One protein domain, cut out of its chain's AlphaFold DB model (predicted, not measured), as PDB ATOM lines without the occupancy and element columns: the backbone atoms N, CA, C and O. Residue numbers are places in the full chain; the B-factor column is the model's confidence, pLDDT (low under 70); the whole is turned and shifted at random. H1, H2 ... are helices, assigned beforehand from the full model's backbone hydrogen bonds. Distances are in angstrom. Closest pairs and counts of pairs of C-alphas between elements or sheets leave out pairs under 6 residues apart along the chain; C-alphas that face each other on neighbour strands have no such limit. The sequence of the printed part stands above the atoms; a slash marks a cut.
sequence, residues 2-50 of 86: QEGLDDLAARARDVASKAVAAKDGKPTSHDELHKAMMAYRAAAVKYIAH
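What this domain is: This is residues 2 to 50 of the 86 residues of an uncharacterized protein of Qipengyuania nanhaisediminis (UniProt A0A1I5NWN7). What does the model look like? It is a helical hairpin: H1 runs the length of the printed part, the chain turns over at residues 24 to 26, and H2 folds back side by side with H1. The turn sticks out at one end, where residues 23 to 28 stand free. What is it made of, and how is it shaped? The printed part has 49 residues with two named helices, H1 then H2, no named strand, and the class all helix. It is a rod that spans 37 by 13 by 10 A, only just loose and close to compact, with a radius of gyration of the C-alphas of 11.7 A.

Where its parts are: Where is the first helix? H1 is residues 2 to 23, from C-alpha 2 at (-36.068, -29.199, 6.287) to C-alpha 23 at (-21.439, -7.029, -11.702), a length of 32.1 A. Where is the second? H2 is residues 27 to 48, 31.7 A from first to last C-alpha, and ends with C-alpha 48 at (-36.070, -32.011, -6.948).

How they stand to each other: How do the two helices stand to each other? H1 and H2 touch, with 30 pairs of C-alphas within 8 A, and the closest C-alphas are those of Ala 22 and Ser 29, 4.7 A apart. They form a helical hairpin and run opposite ways at a shallow tilt of 23 degrees. What do the N and O atoms show? In H1 and H2 every O i to N i+4 pair is within hydrogen-bond range.

The domain as a whole: How large is it? The two C-alphas farthest apart, those of Gly 25 and His 50, are 37.2 A from each other, while those of Gln 2 and His 50 are 11.4 A apart. Is anything missing or long? The printed part has no cut, and the link from H1 to H2 is tight, with 3 residues. Where is confidence low? The mean pLDDT of the printed part is 87.2, and residues 25 and 27 are under 70.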
ATOM      1  N   GLN A   2     -36.331 -30.539   5.730       72.06
ATOM      2  CA  GLN A   2     -36.068 -29.199   6.287       72.06
ATOM      3  C   GLN A   2     -34.601 -28.746   6.150       72.06
ATOM      4  O   GLN A   2     -34.352 -27.702   5.563       72.06
ATOM      5  N   GLU A   3     -33.633 -29.593   6.515       76.62
ATOM      6  CA  GLU A   3     -32.199 -29.305   6.311       76.62
ATOM      7  C   GLU A   3     -31.819 -29.093   4.832       76.62
ATOM      8  O   GLU A   3     -30.962 -28.273   4.513       76.62
ATOM      9  N   GLY A   4     -32.480 -29.800   3.909       81.19
ATOM     10  CA  GLY A   4     -32.265 -29.636   2.468       81.19
ATOM     11  C   GLY A   4     -32.837 -28.323   1.924       81.19
ATOM     12  O   GLY A   4     -32.247 -27.719   1.033       81.19
ATOM     13  N   LEU A   5     -33.960 -27.861   2.482       85.50
ATOM     14  CA  LEU A   5     -34.550 -26.560   2.159       85.50
ATOM     15  C   LEU A   5     -33.712 -25.409   2.727       85.50
ATOM     16  O   LEU A   5     -33.532 -24.397   2.049       85.50
ATOM     17  N   ASP A   6     -33.158 -25.583   3.927       89.62
ATOM     18  CA  ASP A   6     -32.259 -24.608   4.543       89.62
ATOM     19  C   ASP A   6     -30.947 -24.470   3.751       89.62
ATOM     20  O   ASP A   6     -30.523 -23.344   3.471       89.62
ATOM     21  N   ASP A   7     -30.342 -25.583   3.305       89.44
ATOM     22  CA  ASP A   7     -29.171 -25.553   2.412       89.44
ATOM     23  C   ASP A   7     -29.526 -24.891   1.072       89.44
ATOM     24  O   ASP A   7     -28.834 -23.967   0.649       89.44
ATOM     25  N   LEU A   8     -30.650 -25.256   0.441       91.00
ATOM     26  CA  LEU A   8     -31.100 -24.629  -0.810       91.00
ATOM     27  C   LEU A   8     -31.243 -23.104  -0.674       91.00
ATOM     28  O   LEU A   8     -30.736 -22.353  -1.511       91.00
ATOM     29  N   ALA A   9     -31.892 -22.643   0.397       92.44
ATOM     30  CA  ALA A   9     -32.066 -21.223   0.678       92.44
ATOM     31  C   ALA A   9     -30.723 -20.520   0.933       92.44
ATOM     32  O   ALA A   9     -30.507 -19.405   0.451       92.44
ATOM     33  N   ALA A  10     -29.801 -21.159   1.658       94.94
ATOM     34  CA  ALA A  10     -28.461 -20.627   1.881       94.94
ATOM     35  C   ALA A  10     -27.683 -20.480   0.562       94.94
ATOM     36  O   ALA A  10     -27.117 -19.416   0.303       94.94
ATOM     37  N   ARG A  11     -27.719 -21.496  -0.313       94.88
ATOM     38  CA  ARG A  11     -27.055 -21.449  -1.628       94.88
ATOM     39  C   ARG A  11     -27.654 -20.393  -2.554       94.88
ATOM     40  O   ARG A  11     -26.903 -19.713  -3.246       94.88
ATOM     41  N   ALA A  12     -28.975 -20.207  -2.538       94.25
ATOM     42  CA  ALA A  12     -29.630 -19.156  -3.316       94.25
ATOM     43  C   ALA A  12     -29.159 -17.751  -2.897       94.25
ATOM     44  O   ALA A  12     -28.869 -16.906  -3.747       94.25
ATOM     45  N   ARG A  13     -29.035 -17.505  -1.583       96.25
ATOM     46  CA  ARG A  13     -28.522 -16.232  -1.049       96.25
ATOM     47  C   ARG A  13     -27.060 -16.001  -1.424       96.25
ATOM     48  O   ARG A  13     -26.699 -14.879  -1.775       96.25
ATOM     49  N   ASP A  14     -26.237 -17.046  -1.377       95.44
ATOM     50  CA  ASP A  14     -24.822 -16.961  -1.753       95.44
ATOM     51  C   ASP A  14     -24.654 -16.614  -3.241       95.44
ATOM     52  O   ASP A  14     -23.955 -15.659  -3.578       95.44
ATOM     53  N   VAL A  15     -25.399 -17.286  -4.129       95.50
ATOM     54  CA  VAL A  15     -25.459 -16.939  -5.561       95.50
ATOM     55  C   VAL A  15     -25.842 -15.476  -5.766       95.50
ATOM     56  O   VAL A  15     -25.167 -14.773  -6.517       95.50
ATOM     57  N   ALA A  16     -26.898 -15.004  -5.098       94.19
ATOM     58  CA  ALA A  16     -27.349 -13.622  -5.233       94.19
ATOM     59  C   ALA A  16     -26.256 -12.624  -4.814       94.19
ATOM     60  O   ALA A  16     -25.984 -11.663  -5.534       94.19
ATOM     61  N   SER A  17     -25.580 -12.888  -3.693       93.06
ATOM     62  CA  SER A  17     -24.460 -12.075  -3.207       93.06
ATOM     63  C   SER A  17     -23.298 -12.036  -4.211       93.06
ATOM     64  O   SER A  17     -22.818 -10.960  -4.581       93.06
ATOM     65  N   LYS A  18     -22.884 -13.199  -4.731       92.25
ATOM     66  CA  LYS A  18     -21.797 -13.298  -5.715       92.25
ATOM     67  C   LYS A  18     -22.157 -12.682  -7.065       92.25
ATOM     68  O   LYS A  18     -21.283 -12.115  -7.712       92.25
ATOM     69  N   ALA A  19     -23.423 -12.727  -7.475       90.94
ATOM     70  CA  ALA A  19     -23.885 -12.093  -8.709       90.94
ATOM     71  C   ALA A  19     -23.787 -10.564  -8.634       90.94
ATOM     72  O   ALA A  19     -23.356  -9.928  -9.597       90.94
ATOM     73  N   VAL A  20     -24.124  -9.979  -7.479       89.25
ATOM     74  CA  VAL A  20     -23.931  -8.544  -7.228       89.25
ATOM     75  C   VAL A  20     -22.447  -8.187  -7.294       89.25
ATOM     76  O   VAL A  20     -22.092  -7.257  -8.008       89.25
ATOM     77  N   ALA A  21     -21.573  -8.960  -6.642       86.00
ATOM     78  CA  ALA A  21     -20.129  -8.719  -6.682       86.00
ATOM     79  C   ALA A  21     -19.523  -8.880  -8.093       86.00
ATOM     80  O   ALA A  21     -18.631  -8.126  -8.474       86.00
ATOM     81  N   ALA A  22     -20.013  -9.841  -8.884       86.69
ATOM     82  CA  ALA A  22     -19.561 -10.067 -10.257       86.69
ATOM     83  C   ALA A  22     -19.931  -8.927 -11.211       86.69
ATOM     84  O   ALA A  22     -19.205  -8.661 -12.167       86.69
ATOM     85  N   LYS A  23     -21.025  -8.208 -10.930       84.50
ATOM     86  CA  LYS A  23     -21.439  -7.029 -11.702       84.50
ATOM     87  C   LYS A  23     -20.369  -5.929 -11.712       84.50
ATOM     88  O   LYS A  23     -20.279  -5.189 -12.688       84.50
ATOM     89  N   ASP A  24     -19.530  -5.876 -10.678       81.06
ATOM     90  CA  ASP A  24     -18.433  -4.913 -10.552       81.06
ATOM     91  C   ASP A  24     -17.163  -5.330 -11.334       81.06
ATOM     92  O   ASP A  24     -16.125  -4.671 -11.251       81.06
ATOM     93  N   GLY A  25     -17.233  -6.409 -12.130       66.56
ATOM     94  CA  GLY A  25     -16.342  -6.659 -13.270       66.56
ATOM     95  C   GLY A  25     -14.982  -7.292 -12.964       66.56
ATOM     96  O   GLY A  25     -14.100  -7.283 -13.824       66.56
ATOM     97  N   LYS A  26     -14.761  -7.856 -11.768       74.81
ATOM     98  CA  LYS A  26     -13.489  -8.532 -11.453       74.81
ATOM     99  C   LYS A  26     -13.503  -9.985 -11.962       74.81
ATOM    100  O   LYS A  26     -14.427 -10.728 -11.633       74.81
ATOM    101  N   PRO A  27     -12.475 -10.474 -12.678       69.88
ATOM    102  CA  PRO A  27     -12.442 -11.862 -13.159       69.88
ATOM    103  C   PRO A  27     -12.616 -12.913 -12.050       69.88
ATOM    104  O   PRO A  27     -13.325 -13.898 -12.230       69.88
ATOM    105  N   THR A  28     -12.050 -12.667 -10.865       74.94
ATOM    106  CA  THR A  28     -12.213 -13.539  -9.689       74.94
ATOM    107  C   THR A  28     -13.659 -13.616  -9.198       74.94
ATOM    108  O   THR A  28     -14.095 -14.677  -8.764       74.94
ATOM    109  N   SER A  29     -14.443 -12.542  -9.326       79.56
ATOM    110  CA  SER A  29     -15.857 -12.548  -8.930       79.56
ATOM    111  C   SER A  29     -16.750 -13.372  -9.865       79.56
ATOM    112  O   SER A  29     -17.749 -13.927  -9.414       79.56
ATOM    113  N   HIS A  30     -16.363 -13.546 -11.134       85.00
ATOM    114  CA  HIS A  30     -17.067 -14.449 -12.050       85.00
ATOM    115  C   HIS A  30     -16.791 -15.929 -11.750       85.00
ATOM    116  O   HIS A  30     -17.713 -16.739 -11.836       85.00
ATOM    117  N   ASP A  31     -15.563 -16.287 -11.358       89.44
ATOM    118  CA  ASP A  31     -15.234 -17.654 -10.919       89.44
ATOM    119  C   ASP A  31     -15.972 -18.021  -9.621       89.44
ATOM    120  O   ASP A  31     -16.570 -19.093  -9.509       89.44
ATOM    121  N   GLU A  32     -16.015 -17.102  -8.652       91.19
ATOM    122  CA  GLU A  32     -16.781 -17.299  -7.418       91.19
ATOM    123  C   GLU A  32     -18.286 -17.433  -7.677       91.19
ATOM    124  O   GLU A  32     -18.927 -18.317  -7.106       91.19
ATOM    125  N   LEU A  33     -18.847 -16.607  -8.567       92.50
ATOM    126  CA  LEU A  33     -20.236 -16.743  -8.998       92.50
ATOM    127  C   LEU A  33     -20.481 -18.107  -9.649       92.50
ATOM    128  O   LEU A  33     -21.467 -18.767  -9.331       92.50
ATOM    129  N   HIS A  34     -19.589 -18.553 -10.532       92.12
ATOM    130  CA  HIS A  34     -19.732 -19.849 -11.185       92.12
ATOM    131  C   HIS A  34     -19.759 -20.997 -10.166       92.12
ATOM    132  O   HIS A  34     -20.648 -21.850 -10.213       92.12
ATOM    133  N   LYS A  35     -18.845 -20.988  -9.190       93.94
ATOM    134  CA  LYS A  35     -18.815 -21.982  -8.106       93.94
ATOM    135  C   LYS A  35     -20.089 -21.951  -7.262       93.94
ATOM    136  O   LYS A  35     -20.660 -23.009  -6.993       93.94
ATOM    137  N   ALA A  36     -20.571 -20.760  -6.901       94.00
ATOM    138  CA  ALA A  36     -21.823 -20.602  -6.161       94.00
ATOM    139  C   ALA A  36     -23.021 -21.155  -6.953       94.00
ATOM    140  O   ALA A  36     -23.843 -21.890  -6.407       94.00
ATOM    141  N   MET A  37     -23.082 -20.887  -8.262       92.62
ATOM    142  CA  MET A  37     -24.124 -21.409  -9.155       92.62
ATOM    143  C   MET A  37     -24.104 -22.939  -9.236       92.62
ATOM    144  O   MET A  37     -25.163 -23.568  -9.211       92.62
ATOM    145  N   MET A  38     -22.920 -23.558  -9.298       94.56
ATOM    146  CA  MET A  38     -22.798 -25.021  -9.286       94.56
ATOM    147  C   MET A  38     -23.260 -25.622  -7.955       94.56
ATOM    148  O   MET A  38     -23.981 -26.622  -7.956       94.56
ATOM    149  N   ALA A  39     -22.917 -24.994  -6.827       92.50
ATOM    150  CA  ALA A  39     -23.375 -25.432  -5.510       92.50
ATOM    151  C   ALA A  39     -24.900 -25.296  -5.353       92.50
ATOM    152  O   ALA A  39     -25.555 -26.219  -4.868       92.50
ATOM    153  N   TYR A  40     -25.482 -24.186  -5.820       92.69
ATOM    154  CA  TYR A  40     -26.933 -23.996  -5.840       92.69
ATOM    155  C   TYR A  40     -27.636 -25.034  -6.714       92.69
ATOM    156  O   TYR A  40     -28.619 -25.630  -6.280       92.69
ATOM    157  N   ARG A  41     -27.096 -25.331  -7.904       89.88
ATOM    158  CA  ARG A  41     -27.623 -26.393  -8.769       89.88
ATOM    159  C   ARG A  41     -27.623 -27.748  -8.059       89.88
ATOM    160  O   ARG A  41     -28.616 -28.461  -8.137       89.88
ATOM    161  N   ALA A  42     -26.546 -28.101  -7.357       88.50
ATOM    162  CA  ALA A  42     -26.476 -29.359  -6.614       88.50
ATOM    163  C   ALA A  42     -27.527 -29.432  -5.491       88.50
ATOM    164  O   ALA A  42     -28.188 -30.457  -5.335       88.50
ATOM    165  N   ALA A  43     -27.730 -28.340  -4.745       89.19
ATOM    166  CA  ALA A  43     -28.781 -28.262  -3.728       89.19
ATOM    167  C   ALA A  43     -30.192 -28.342  -4.344       89.19
ATOM    168  O   ALA A  43     -31.060 -29.038  -3.818       89.19
ATOM    169  N   ALA A  44     -30.413 -27.700  -5.496       87.69
ATOM    170  CA  ALA A  44     -31.681 -27.758  -6.218       87.69
ATOM    171  C   ALA A  44     -31.999 -29.177  -6.708       87.69
ATOM    172  O   ALA A  44     -33.137 -29.618  -6.589       87.69
ATOM    173  N   VAL A  45     -30.997 -29.925  -7.185       84.94
ATOM    174  CA  VAL A  45     -31.172 -31.339  -7.555       84.94
ATOM    175  C   VAL A  45     -31.599 -32.173  -6.348       84.94
ATOM    176  O   VAL A  45     -32.527 -32.958  -6.481       84.94
ATOM    177  N   LYS A  46     -31.009 -31.971  -5.161       82.56
ATOM    178  CA  LYS A  46     -31.440 -32.676  -3.935       82.56
ATOM    179  C   LYS A  46     -32.887 -32.373  -3.553       82.56
ATOM    180  O   LYS A  46     -33.586 -33.257  -3.073       82.56
ATOM    181  N   TYR A  47     -33.329 -31.129  -3.743       84.44
ATOM    182  CA  TYR A  47     -34.730 -30.770  -3.546       84.44
ATOM    183  C   TYR A  47     -35.627 -31.494  -4.556       84.44
ATOM    184  O   TYR A  47     -36.570 -32.163  -4.147       84.44
ATOM    185  N   ILE A  48     -35.300 -31.406  -5.850       81.94
ATOM    186  CA  ILE A  48     -36.070 -32.011  -6.948       81.94
ATOM    187  C   ILE A  48     -36.147 -33.535  -6.817       81.94
ATOM    188  O   ILE A  48     -37.176 -34.122  -7.126       81.94
ATOM    189  N   ALA A  49     -35.077 -34.158  -6.334       79.00
ATOM    190  CA  ALA A  49     -34.998 -35.589  -6.095       79.00
ATOM    191  C   ALA A  49     -35.938 -36.071  -4.986       79.00
ATOM    192  O   ALA A  49     -36.171 -37.262  -4.896       79.00
ATOM    193  N   HIS A  50     -36.483 -35.203  -4.130       82.75
ATOM    194  CA  HIS A  50     -37.330 -35.677  -3.041       82.75
ATOM    195  C   HIS A  50     -38.638 -36.301  -3.573       82.75
ATOM    196  O   HIS A  50     -39.301 -35.659  -4.393       82.75
TER     197      HIS A  50